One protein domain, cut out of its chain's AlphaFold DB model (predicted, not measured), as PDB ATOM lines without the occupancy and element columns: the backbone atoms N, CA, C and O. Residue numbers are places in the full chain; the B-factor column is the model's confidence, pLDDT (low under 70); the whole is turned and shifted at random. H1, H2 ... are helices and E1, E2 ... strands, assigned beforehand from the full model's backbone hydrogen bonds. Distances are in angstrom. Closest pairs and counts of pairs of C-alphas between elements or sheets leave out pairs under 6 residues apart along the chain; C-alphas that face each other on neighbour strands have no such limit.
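What this domain is: This is residues 10 to 103 of the 104 residues of the protein "probable carboxylesterase 2" of Coffea arabica (UniProt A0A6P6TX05). A small parallel sheet, E1 E2 E3, has H1 over one face, running along its strands, while H2 sits away from this sheet-and-helix body toward the other end of an elongated outline. Two long stretches with no named element, residues 45 to 60 and 75 to 100, lead to H2 and back to E3. The printed part has 94 residues, with two named helices and three named strands in the order E1 H1 E2 H2 E3; the class is mixed, helices and strands, with under half of the residues in named elements. It is compact, with a radius of gyration of the C-alphas of 14.0 A, and spans 43 by 27 by 20 A.

How they stand to each other: E1, residues 10 to 14, is an edge strand and the parallel neighbour of E2, residues 38 to 44, at 12 degrees; N 11 and O 40 are 3.0 A apart, within hydrogen-bond range. H1, residues 16 to 31, is on the sheet at a height of 8.9 A, over E1 and E2, making two layers, a helix on one face of a sheet. Its line stands at 10 degrees to E1 on the local plane, and its closest C-alphas to E2 are those of Gly 18 and Leu 43, 5.1 A apart. E3, residues 101 to 103, is the other edge strand, parallel to E2 at 17 degrees, with N 103 and O 41 2.8 A apart, within hydrogen-bond range. H2, residues 61 to 74, is not on the sheet and is apart from H1. E1, H1, E2 and E2, H2, E3 are strand-helix-strand units, parallel neighbour strands with a helix between, each with a right-handed crossover. In H1 and H2 every O i to N i+4 pair is within hydrogen-bond range.

Where its parts are: E1 begins at C-alpha 10, (209.453, 231.978, 218.636). H1 is 22.4 A long, E2 17.8 A and H2 20.1 A; E1 measures 13.7 A and E3 6.5 A. E3 ends at C-alpha 103, (205.011, 228.943, 209.412).

The domain as a whole: The C-alphas farthest apart, of Gly 35 and Thr 59, are 45.4 A apart. The printed part has no cut; the links E2 to H2 and H2 to E3 are long. Residue 53 is under 70 in pLDDT.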
ATOM      1  N   SER A  10     209.811 232.860 219.748       95.19
ATOM      2  CA  SER A  10     209.453 231.978 218.636       95.19
ATOM      3  C   SER A  10     210.109 230.618 218.809       95.19
ATOM      4  O   SER A  10     211.226 230.539 219.321       95.19
ATOM      5  N   PHE A  11     209.422 229.560 218.386       96.06
ATOM      6  CA  PHE A  11     210.009 228.224 218.297       96.06
ATOM      7  C   PHE A  11     210.332 227.906 216.846       96.06
ATOM      8  O   PHE A  11     209.530 228.179 215.960       96.06
ATOM      9  N   ASP A  12     211.493 227.317 216.609       95.62
ATOM     10  CA  ASP A  12     211.885 226.808 215.301       95.62
ATOM     11  C   ASP A  12     212.300 225.346 215.450       95.62
ATOM     12  O   ASP A  12     212.917 224.959 216.448       95.62
ATOM     13  N   GLY A  13     211.912 224.525 214.484       95.12
ATOM     14  CA  GLY A  13     212.124 223.095 214.547       95.12
ATOM     15  C   GLY A  13     212.036 222.425 213.187       95.12
ATOM     16  O   GLY A  13     211.182 222.736 212.359       95.12
ATOM     17  N   ALA A  14     212.904 221.434 212.993       92.81
ATOM     18  CA  ALA A  14     212.929 220.592 211.813       92.81
ATOM     19  C   ALA A  14     212.805 219.119 212.207       92.81
ATOM     20  O   ALA A  14     213.385 218.688 213.207       92.81
ATOM     21  N   SER A  15     212.075 218.317 211.426       89.88
ATOM     22  CA  SER A  15     211.897 216.888 211.727       89.88
ATOM     23  C   SER A  15     211.410 216.686 213.177       89.88
ATOM     24  O   SER A  15     210.393 217.264 213.573       89.88
ATOM     25  N   ALA A  16     212.124 215.910 213.997       89.56
ATOM     26  CA  ALA A  16     211.775 215.656 215.394       89.56
ATOM     27  C   ALA A  16     211.703 216.930 216.259       89.56
ATOM     28  O   ALA A  16     210.855 217.010 217.145       89.56
ATOM     29  N   SER A  17     212.524 217.959 216.007       92.12
ATOM     30  CA  SER A  17     212.408 219.215 216.763       92.12
ATOM     31  C   SER A  17     211.218 220.063 216.313       92.12
ATOM     32  O   SER A  17     210.700 220.839 217.110       92.12
ATOM     33  N   GLY A  18     210.712 219.867 215.090       92.81
ATOM     34  CA  GLY A  18     209.435 220.441 214.649       92.81
ATOM     35  C   GLY A  18     208.248 219.847 215.417       92.81
ATOM     36  O   GLY A  18     207.368 220.578 215.868       92.81
ATOM     37  N   ASN A  19     208.268 218.532 215.661       91.75
ATOM     38  CA  ASN A  19     207.301 217.873 216.546       91.75
ATOM     39  C   ASN A  19     207.350 218.450 217.971       91.75
ATOM     40  O   ASN A  19     206.315 218.759 218.563       91.75
ATOM     41  N   LEU A  20     208.558 218.653 218.502       92.88
ATOM     42  CA  LEU A  20     208.748 219.253 219.820       92.88
ATOM     43  C   LEU A  20     208.213 220.690 219.873       92.88
ATOM     44  O   LEU A  20     207.476 221.027 220.795       92.88
ATOM     45  N   ALA A  21     208.542 221.526 218.883       94.69
ATOM     46  CA  ALA A  21     208.071 222.907 218.803       94.69
ATOM     47  C   ALA A  21     206.537 222.987 218.791       94.69
ATOM     48  O   ALA A  21     205.956 223.809 219.502       94.69
ATOM     49  N   HIS A  22     205.881 222.096 218.043       92.94
ATOM     50  CA  HIS A  22     204.425 221.978 218.026       92.94
ATOM     51  C   HIS A  22     203.861 221.625 219.411       92.94
ATOM     52  O   HIS A  22     203.032 222.361 219.944       92.94
ATOM     53  N   ASN A  23     204.363 220.554 220.034       92.25
ATOM     54  CA  ASN A  23     203.902 220.120 221.355       92.25
ATOM     55  C   ASN A  23     204.123 221.191 222.435       92.25
ATOM     56  O   ASN A  23     203.248 221.429 223.267       92.25
ATOM     57  N   MET A  24     205.259 221.890 222.405       93.31
ATOM     58  CA  MET A  24     205.529 222.985 223.337       93.31
ATOM     59  C   MET A  24     204.586 224.170 223.123       93.31
ATOM     60  O   MET A  24     204.136 224.766 224.098       93.31
ATOM     61  N   ALA A  25     204.229 224.494 221.880       92.62
ATOM     62  CA  ALA A  25     203.245 225.536 221.604       92.62
ATOM     63  C   ALA A  25     201.844 225.171 222.124       92.62
ATOM     64  O   ALA A  25     201.160 226.040 222.669       92.62
ATOM     65  N   SER A  26     201.435 223.901 222.042       91.25
ATOM     66  CA  SER A  26     200.199 223.419 222.681       91.25
ATOM     67  C   SER A  26     200.255 223.561 224.205       91.25
ATOM     68  O   SER A  26     199.285 223.992 224.827       91.25
ATOM     69  N   ARG A  27     201.407 223.279 224.828       90.44
ATOM     70  CA  ARG A  27     201.586 223.469 226.278       90.44
ATOM     71  C   ARG A  27     201.492 224.928 226.703       90.44
ATOM     72  O   ARG A  27     200.866 225.200 227.717       90.44
ATOM     73  N   VAL A  28     202.035 225.865 225.923       91.94
ATOM     74  CA  VAL A  28     201.899 227.311 226.201       91.94
ATOM     75  C   VAL A  28     200.426 227.721 226.273       91.94
ATOM     76  O   VAL A  28     200.052 228.502 227.145       91.94
ATOM     77  N   TRP A  29     199.582 227.166 225.398       89.06
ATOM     78  CA  TRP A  29     198.137 227.392 225.455       89.06
ATOM     79  C   TRP A  29     197.490 226.784 226.707       89.06
ATOM     80  O   TRP A  29     196.659 227.428 227.342       89.06
ATOM     81  N   LEU A  30     197.851 225.546 227.052       89.12
ATOM     82  CA  LEU A  30     197.244 224.813 228.168       89.12
ATOM     83  C   LEU A  30     197.656 225.351 229.542       89.12
ATOM     84  O   LEU A  30     196.840 225.372 230.458       89.12
ATOM     85  N   GLU A  31     198.917 225.746 229.692       89.19
ATOM     86  CA  GLU A  31     199.502 226.124 230.981       89.19
ATOM     87  C   GLU A  31     199.384 227.622 231.280       89.19
ATOM     88  O   GLU A  31     199.551 227.996 232.434       89.19
ATOM     89  N   ILE A  32     199.062 228.456 230.279       79.12
ATOM     90  CA  ILE A  32     198.914 229.920 230.392       79.12
ATOM     91  C   ILE A  32     200.106 230.534 231.145       79.12
ATOM     92  O   ILE A  32     200.047 230.859 232.328       79.12
ATOM     93  N   LEU A  33     201.227 230.674 230.439       84.00
ATOM     94  CA  LEU A  33     202.463 231.195 231.020       84.00
ATOM     95  C   LEU A  33     202.428 232.731 231.116       84.00
ATOM     96  O   LEU A  33     202.584 233.429 230.110       84.00
ATOM     97  N   ASP A  34     202.264 233.264 232.328       85.06
ATOM     98  CA  ASP A  34     202.306 234.709 232.583       85.06
ATOM     99  C   ASP A  34     203.649 235.325 232.158       85.06
ATOM    100  O   ASP A  34     204.728 234.824 232.478       85.06
ATOM    101  N   GLY A  35     203.588 236.445 231.433       86.31
ATOM    102  CA  GLY A  35     204.777 237.156 230.952       86.31
ATOM    103  C   GLY A  35     205.511 236.479 229.788       86.31
ATOM    104  O   GLY A  35     206.549 236.985 229.366       86.31
ATOM    105  N   PHE A  36     204.976 235.382 229.242       90.69
ATOM    106  CA  PHE A  36     205.533 234.681 228.090       90.69
ATOM    107  C   PHE A  36     204.592 234.785 226.889       90.69
ATOM    108  O   PHE A  36     203.473 234.277 226.903       90.69
ATOM    109  N   ASN A  37     205.053 235.424 225.816       92.12
ATOM    110  CA  ASN A  37     204.276 235.579 224.592       92.12
ATOM    111  C   ASN A  37     204.957 234.853 223.426       92.12
ATOM    112  O   ASN A  37     205.935 235.336 222.845       92.12
ATOM    113  N   LEU A  38     204.394 233.700 223.057       94.81
ATOM    114  CA  LEU A  38     204.807 232.951 221.877       94.81
ATOM    115  C   LEU A  38     204.224 233.612 220.618       94.81
ATOM    116  O   LEU A  38     203.027 233.573 220.342       94.81
ATOM    117  N   ASP A  39     205.084 234.246 219.833       95.06
ATOM    118  CA  ASP A  39     204.696 234.987 218.637       95.06
ATOM    119  C   ASP A  39     204.492 234.057 217.434       95.06
ATOM    120  O   ASP A  39     203.506 234.189 216.707       95.06
ATOM    121  N   ALA A  40     205.397 233.099 217.227       95.12
ATOM    122  CA  ALA A  40     205.329 232.185 216.092       95.12
ATOM    123  C   ALA A  40     205.996 230.831 216.358       95.12
ATOM    124  O   ALA A  40     206.898 230.724 217.191       95.12
ATOM    125  N   ILE A  41     205.587 229.822 215.590       95.94
ATOM    126  CA  ILE A  41     206.357 228.592 215.394       95.94
ATOM    127  C   ILE A  41     206.720 228.409 213.917       95.94
ATOM    128  O   ILE A  41     205.900 228.682 213.039       95.94
ATOM    129  N   PHE A  42     207.936 227.942 213.660       95.81
ATOM    130  CA  PHE A  42     208.472 227.607 212.344       95.81
ATOM    131  C   PHE A  42     208.708 226.096 212.298       95.81
ATOM    132  O   PHE A  42     209.391 225.545 213.162       95.81
ATOM    133  N   LEU A  43     208.081 225.414 211.341       93.38
ATOM    134  CA  LEU A  43     208.047 223.958 211.264       93.38
ATOM    135  C   LEU A  43     208.549 223.486 209.900       93.38
ATOM    136  O   LEU A  43     207.790 223.421 208.942       93.38
ATOM    137  N   ASN A  44     209.814 223.079 209.824       91.25
ATOM    138  CA  ASN A  44     210.391 222.536 208.598       91.25
ATOM    139  C   ASN A  44     210.312 221.003 208.578       91.25
ATOM    140  O   ASN A  44     211.039 220.319 209.301       91.25
ATOM    141  N   CYS A  45     209.455 220.444 207.723       87.19
ATOM    142  CA  CYS A  45     209.239 218.994 207.638       87.19
ATOM    143  C   CYS A  45     209.022 218.348 209.030       87.19
ATOM    144  O   CYS A  45     209.766 217.425 209.382       87.19
ATOM    145  N   PRO A  46     208.092 218.855 209.868       83.81
ATOM    146  CA  PRO A  46     207.925 218.374 211.236       83.81
ATOM    147  C   PRO A  46     207.556 216.891 211.257       83.81
ATOM    148  O   PRO A  46     206.805 216.400 210.412       83.81
ATOM    149  N   TYR A  47     208.094 216.176 212.241       83.25
ATOM    150  CA  TYR A  47     207.885 214.744 212.355       83.25
ATOM    151  C   TYR A  47     206.522 214.435 212.983       83.25
ATOM    152  O   TYR A  47     206.364 214.453 214.203       83.25
ATOM    153  N   PHE A  48     205.538 214.124 212.150       86.44
ATOM    154  CA  PHE A  48     204.237 213.635 212.591       86.44
ATOM    155  C   PHE A  48     203.990 212.258 211.999       86.44
ATOM    156  O   PHE A  48     204.323 212.013 210.840       86.44
ATOM    157  N   LEU A  49     203.433 211.356 212.802       84.38
ATOM    158  CA  LEU A  49     203.098 210.015 212.350       84.38
ATOM    159  C   LEU A  49     201.782 209.577 212.973       84.38
ATOM    160  O   LEU A  49     201.633 209.615 214.188       84.38
ATOM    161  N   GLY A  50     200.858 209.137 212.124       81.12
ATOM    162  CA  GLY A  50     199.598 208.539 212.534       81.12
ATOM    163  C   GLY A  50     199.520 207.058 212.182       81.12
ATOM    164  O   GLY A  50     200.381 206.487 211.508       81.12
ATOM    165  N   LYS A  51     198.451 206.422 212.655       76.94
ATOM    166  CA  LYS A  51     198.135 205.030 212.335       76.94
ATOM    167  C   LYS A  51     197.715 204.843 210.881       76.94
ATOM    168  O   LYS A  51     198.131 203.870 210.248       76.94
ATOM    169  N   ASP A  52     196.898 205.763 210.378       76.69
ATOM    170  CA  ASP A  52     196.379 205.710 209.019       76.69
ATOM    171  C   ASP A  52     197.454 206.163 208.038       76.69
ATOM    172  O   ASP A  52     197.961 207.280 208.117       76.69
ATOM    173  N   LEU A  53     197.796 205.272 207.108       69.88
ATOM    174  CA  LEU A  53     198.763 205.564 206.062       69.88
ATOM    175  C   LEU A  53     198.168 206.568 205.078       69.88
ATOM    176  O   LEU A  53     197.155 206.285 204.434       69.88
ATOM    177  N   ILE A  54     198.841 207.696 204.882       75.00
ATOM    178  CA  ILE A  54     198.556 208.570 203.741       75.00
ATOM    179  C   ILE A  54     199.299 208.061 202.499       75.00
ATOM    180  O   ILE A  54     200.350 207.429 202.597       75.00
ATOM    181  N   SER A  55     198.780 208.324 201.295       70.94
ATOM    182  CA  SER A  55     199.292 207.713 200.052       70.94
ATOM    183  C   SER A  55     200.803 207.887 199.829       70.94
ATOM    184  O   SER A  55     201.440 207.017 199.240       70.94
ATOM    185  N   ILE A  56     201.401 208.972 200.335       72.50
ATOM    186  CA  ILE A  56     202.850 209.216 200.260       72.50
ATOM    187  C   ILE A  56     203.659 208.296 201.198       72.50
ATOM    188  O   ILE A  56     204.780 207.910 200.867       72.50
ATOM    189  N   GLU A  57     203.099 207.885 202.337       70.94
ATOM    190  CA  GLU A  57     203.745 206.992 203.309       70.94
ATOM    191  C   GLU A  57     203.801 205.542 202.827       70.94
ATOM    192  O   GLU A  57     204.730 204.817 203.188       70.94
ATOM    193  N   LEU A  58     202.885 205.132 201.943       73.19
ATOM    194  CA  LEU A  58     202.932 203.816 201.289       73.19
ATOM    195  C   LEU A  58     204.231 203.613 200.499       73.19
ATOM    196  O   LEU A  58     204.721 202.494 200.380       73.19
ATOM    197  N   THR A  59     204.830 204.701 200.010       77.38
ATOM    198  CA  THR A  59     206.136 204.674 199.331       77.38
ATOM    199  C   THR A  59     207.328 204.770 200.290       77.38
ATOM    200  O   THR A  59     208.473 204.637 199.868       77.38
ATOM    201  N   LYS A  60     207.078 204.983 201.589       81.25
ATOM    202  CA  LYS A  60     208.085 205.266 202.627       81.25
ATOM    203  C   LYS A  60     207.936 204.369 203.862       81.25
ATOM    204  O   LYS A  60     208.282 204.771 204.972       81.25
ATOM    205  N   LEU A  61     207.477 203.130 203.679       82.31
ATOM    206  CA  LEU A  61     207.221 202.186 204.777       82.31
ATOM    207  C   LEU A  61     208.443 201.944 205.679       82.31
ATOM    208  O   LEU A  61     208.292 201.820 206.892       82.31
ATOM    209  N   GLN A  62     209.656 201.933 205.114       84.25
ATOM    210  CA  GLN A  62     210.890 201.807 205.900       84.25
ATOM    211  C   GLN A  62     211.126 203.011 206.818       84.25
ATOM    212  O   GLN A  62     211.504 202.832 207.972       84.25
ATOM    213  N   ALA A  63     210.870 204.230 206.334       82.00
ATOM    214  CA  ALA A  63     211.010 205.440 207.141       82.00
ATOM    215  C   ALA A  63     209.972 205.473 208.271       82.00
ATOM    216  O   ALA A  63     210.314 205.808 209.403       82.00
ATOM    217  N   LYS A  64     208.735 205.041 207.991       83.00
ATOM    218  CA  LYS A  64     207.693 204.883 209.011       83.00
ATOM    219  C   LYS A  64     208.117 203.901 210.103       83.00
ATOM    220  O   LYS A  64     208.144 204.275 211.269       83.00
ATOM    221  N   ALA A  65     208.514 202.682 209.729       85.88
ATOM    222  CA  ALA A  65     208.944 201.660 210.686       85.88
ATOM    223  C   ALA A  65     210.157 202.110 211.518       85.88
ATOM    224  O   ALA A  65     210.217 201.857 212.721       85.88
ATOM    225  N   TYR A  66     211.108 202.810 210.890       86.38
ATOM    226  CA  TYR A  66     212.263 203.375 211.581       86.38
ATOM    227  C   TYR A  66     211.837 204.324 212.702       86.38
ATOM    228  O   TYR A  66     212.335 204.223 213.825       86.38
ATOM    229  N   VAL A  67     210.878 205.210 212.439       84.12
ATOM    230  CA  VAL A  67     210.491 206.189 213.451       84.12
ATOM    231  C   VAL A  67     209.517 205.627 214.476       84.12
ATOM    232  O   VAL A  67     209.618 205.990 215.641       84.12
ATOM    233  N   GLU A  68     208.649 204.686 214.110       86.44
ATOM    234  CA  GLU A  68     207.912 203.898 215.108       86.44
ATOM    235  C   GLU A  68     208.873 203.228 216.100       86.44
ATOM    236  O   GLU A  68     208.622 203.227 217.306       86.44
ATOM    237  N   GLY A  69     210.000 202.707 215.601       88.69
ATOM    238  CA  GLY A  69     211.074 202.147 216.418       88.69
ATOM    239  C   GLY A  69     211.712 203.180 217.348       88.69
ATOM    240  O   GLY A  69     211.826 202.926 218.547       88.69
ATOM    241  N   ILE A  70     212.078 204.357 216.824       89.00
ATOM    242  CA  ILE A  70     212.620 205.456 217.641       89.00
ATOM    243  C   ILE A  70     211.614 205.880 218.709       89.00
ATOM    244  O   ILE A  70     211.985 205.977 219.876       89.00
ATOM    245  N   TRP A  71     210.354 206.109 218.335       89.50
ATOM    246  CA  TRP A  71     209.320 206.566 219.260       89.50
ATOM    247  C   TRP A  71     209.091 205.558 220.382       89.50
ATOM    248  O   TRP A  71     209.068 205.923 221.554       89.50
ATOM    249  N   HIS A  72     209.014 204.269 220.043       88.94
ATOM    250  CA  HIS A  72     208.898 203.207 221.036       88.94
ATOM    251  C   HIS A  72     210.112 203.144 221.972       88.94
ATOM    252  O   HIS A  72     209.955 202.863 223.157       88.94
ATOM    253  N   TYR A  73     211.313 203.425 221.466       90.56
ATOM    254  CA  TYR A  73     212.524 203.452 222.280       90.56
ATOM    255  C   TYR A  73     212.557 204.645 223.248       90.56
ATOM    256  O   TYR A  73     212.829 204.464 224.433       90.56
ATOM    257  N   VAL A  74     212.259 205.861 222.772       89.69
ATOM    258  CA  VAL A  74     212.318 207.084 223.600       89.69
ATOM    259  C   VAL A  74     211.094 207.254 224.500       89.69
ATOM    260  O   VAL A  74     211.193 207.864 225.564       89.69
ATOM    261  N   HIS A  75     209.949 206.688 224.111       87.75
ATOM    262  CA  HIS A  75     208.707 206.736 224.873       87.75
ATOM    263  C   HIS A  75     208.058 205.340 225.005       87.75
ATOM    264  O   HIS A  75     207.008 205.057 224.419       87.75
ATOM    265  N   PRO A  76     208.649 204.439 225.816       85.94
ATOM    266  CA  PRO A  76     208.280 203.018 225.858       85.94
ATOM    267  C   PRO A  76     206.886 202.726 226.424       85.94
ATOM    268  O   PRO A  76     206.361 201.634 226.214       85.94
ATOM    269  N   LYS A  77     206.284 203.684 227.138       87.19
ATOM    270  CA  LYS A  77     204.926 203.580 227.702       87.19
ATOM    271  C   LYS A  77     203.843 204.193 226.804       87.19
ATOM    272  O   LYS A  77     202.680 204.179 227.194       87.19
ATOM    273  N   SER A  78     204.219 204.738 225.647       85.06
ATOM    274  CA  SER A  78     203.269 205.298 224.685       85.06
ATOM    275  C   SER A  78     202.328 204.240 224.118       85.06
ATOM    276  O   SER A  78     202.634 203.046 224.060       85.06
ATOM    277  N   THR A  79     201.217 204.710 223.562       79.00
ATOM    278  CA  THR A  79     200.325 203.957 222.670       79.00
ATOM    279  C   THR A  79     200.928 203.740 221.268       79.00
ATOM    280  O   THR A  79     200.227 203.314 220.350       79.00
ATOM    281  N   ARG A  80     202.244 203.965 221.100       79.69
ATOM    282  CA  ARG A  80     203.003 203.901 219.840       79.69
ATOM    283  C   ARG A  80     202.556 204.969 218.837       79.69
ATOM    284  O   ARG A  80     202.838 206.140 219.040       79.69
ATOM    285  N   VAL A  81     201.914 204.560 217.744       73.31
ATOM    286  CA  VAL A  81     201.488 205.445 216.644       73.31
ATOM    287  C   VAL A  81     200.225 206.238 216.960       73.31
ATOM    288  O   VAL A  81     199.957 207.240 216.309       73.31
ATOM    289  N   ASP A  82     199.468 205.800 217.964       77.94
ATOM    290  CA  ASP A  82     198.286 206.497 218.473       77.94
ATOM    291  C   ASP A  82     198.648 207.359 219.695       77.94
ATOM    292  O   ASP A  82     197.839 207.543 220.605       77.94
ATOM    293  N   ASP A  83     199.892 207.832 219.771       85.81
ATOM    294  CA  ASP A  83     200.323 208.776 220.797       85.81
ATOM    295  C   ASP A  83     199.996 210.206 220.342       85.81
ATOM    296  O   ASP A  83     200.457 210.596 219.267       85.81
ATOM    297  N   PRO A  84     199.241 211.004 221.116       87.06
ATOM    298  CA  PRO A  84     198.894 212.374 220.734       87.06
ATOM    299  C   PRO A  84     200.110 213.286 220.520       87.06
ATOM    300  O   PRO A  84     200.040 214.229 219.734       87.06
ATOM    301  N   LEU A  85     201.247 212.993 221.160       88.12
ATOM    302  CA  LEU A  85     202.478 213.762 220.972       88.12
ATOM    303  C   LEU A  85     203.129 213.480 219.609       88.12
ATOM    304  O   LEU A  85     203.882 214.314 219.104       88.12
ATOM    305  N   LEU A  86     202.846 212.324 219.006       88.50
ATOM    306  CA  LEU A  86     203.359 211.918 217.696       88.50
ATOM    307  C   LEU A  86     202.338 212.144 216.573       88.50
ATOM    308  O   LEU A  86     202.711 212.551 215.469       88.50
ATOM    309  N   ASN A  87     201.063 211.885 216.867       88.50
ATOM    310  CA  ASN A  87     199.937 211.999 215.961       88.50
ATOM    311  C   ASN A  87     199.072 213.218 216.335       88.50
ATOM    312  O   ASN A  87     198.141 213.098 217.135       88.50
ATOM    313  N   PRO A  88     199.310 214.385 215.716       82.62
ATOM    314  CA  PRO A  88     198.555 215.592 216.027       82.62
ATOM    315  C   PRO A  88     197.055 215.475 215.700       82.62
ATOM    316  O   PRO A  88     196.251 216.197 216.277       82.62
ATOM    317  N   LEU A  89     196.635 214.565 214.809       82.88
ATOM    318  CA  LEU A  89     195.224 214.429 214.410       82.88
ATOM    319  C   LEU A  89     194.317 213.893 215.521       82.88
ATOM    320  O   LEU A  89     193.110 214.125 215.484       82.88
ATOM    321  N   ILE A  90     194.885 213.171 216.485       82.56
ATOM    322  CA  ILE A  90     194.149 212.652 217.643       82.56
ATOM    323  C   ILE A  90     194.338 213.531 218.882       82.56
ATOM    324  O   ILE A  90     193.742 213.245 219.918       82.56
ATOM    325  N   GLU A  91     195.143 214.595 218.782       78.56
ATOM    326  CA  GLU A  91     195.340 215.544 219.869       78.56
ATOM    327  C   GLU A  91     194.108 216.463 219.981       78.56
ATOM    328  O   GLU A  91     193.826 217.239 219.057       78.56
ATOM    329  N   PRO A  92     193.358 216.432 221.103       73.00
ATOM    330  CA  PRO A  92     192.107 217.180 221.249       73.00
ATOM    331  C   PRO A  92     192.256 218.694 221.069       73.00
ATOM    332  O   PRO A  92     191.281 219.395 220.791       73.00
ATOM    333  N   ASN A  93     193.472 219.211 221.249       74.06
ATOM    334  CA  ASN A  93     193.788 220.630 221.180       74.06
ATOM    335  C   ASN A  93     194.623 221.006 219.952       74.06
ATOM    336  O   ASN A  93     195.253 222.058 219.968       74.06
ATOM    337  N   LEU A  94     194.594 220.212 218.875       70.31
ATOM    338  CA  LEU A  94     195.382 220.441 217.657       70.31
ATOM    339  C   LEU A  94     195.350 221.894 217.135       70.31
ATOM    340  O   LEU A  94     196.361 222.427 216.685       70.31
ATOM    341  N   LEU A  95     194.186 222.546 217.192       71.56
ATOM    342  CA  LEU A  95     194.000 223.924 216.711       71.56
ATOM    343  C   LEU A  95     194.338 224.997 217.757       71.56
ATOM    344  O   LEU A  95     194.340 226.185 217.444       71.56
ATOM    345  N   LYS A  96     194.595 224.600 219.005       83.81
ATOM    346  CA  LYS A  96     194.838 225.497 220.134       83.81
ATOM    347  C   LYS A  96     196.326 225.540 220.456       83.81
ATOM    348  O   LYS A  96     196.793 224.997 221.454       83.81
ATOM    349  N   LEU A  97     197.065 226.212 219.585       88.06
ATOM    350  CA  LEU A  97     198.460 226.548 219.829       88.06
ATOM    351  C   LEU A  97     198.534 227.895 220.544       88.06
ATOM    352  O   LEU A  97     197.839 228.839 220.178       88.06
ATOM    353  N   GLY A  98     199.425 228.014 221.526       89.19
ATOM    354  CA  GLY A  98     199.657 229.262 222.257       89.19
ATOM    355  C   GLY A  98     200.376 230.332 221.431       89.19
ATOM    356  O   GLY A  98     200.770 231.356 221.980       89.19
ATOM    357  N   CYS A  99     200.593 230.087 220.133       91.50
ATOM    358  CA  CYS A  99     201.285 230.981 219.217       91.50
ATOM    359  C   CYS A  99     200.319 231.771 218.329       91.50
ATOM    360  O   CYS A  99     199.270 231.270 217.930       91.50
ATOM    361  N   LYS A 100     200.724 232.974 217.911       91.75
ATOM    362  CA  LYS A 100     199.926 233.796 216.981       91.75
ATOM    363  C   LYS A 100     200.034 233.335 215.527       91.75
ATOM    364  O   LYS A 100     199.148 233.634 214.732       91.75
ATOM    365  N   ARG A 101     201.139 232.679 215.151       93.56
ATOM    366  CA  ARG A 101     201.426 232.272 213.766       93.56
ATOM    367  C   ARG A 101     202.122 230.917 213.703       93.56
ATOM    368  O   ARG A 101     202.989 230.622 214.519       93.56
ATOM    369  N   VAL A 102     201.787 230.146 212.676       92.69
ATOM    370  CA  VAL A 102     202.480 228.913 212.285       92.69
ATOM    371  C   VAL A 102     203.032 229.129 210.883       92.69
ATOM    372  O   VAL A 102     202.307 229.595 210.005       92.69
ATOM    373  N   LEU A 103     204.307 228.824 210.685       93.25
ATOM    374  CA  LEU A 103     205.011 228.943 209.412       93.25
ATOM    375  C   LEU A 103     205.570 227.562 209.055       93.25
ATOM    376  O   LEU A 103     206.153 226.908 209.921       93.25
TER     377      LEU A 103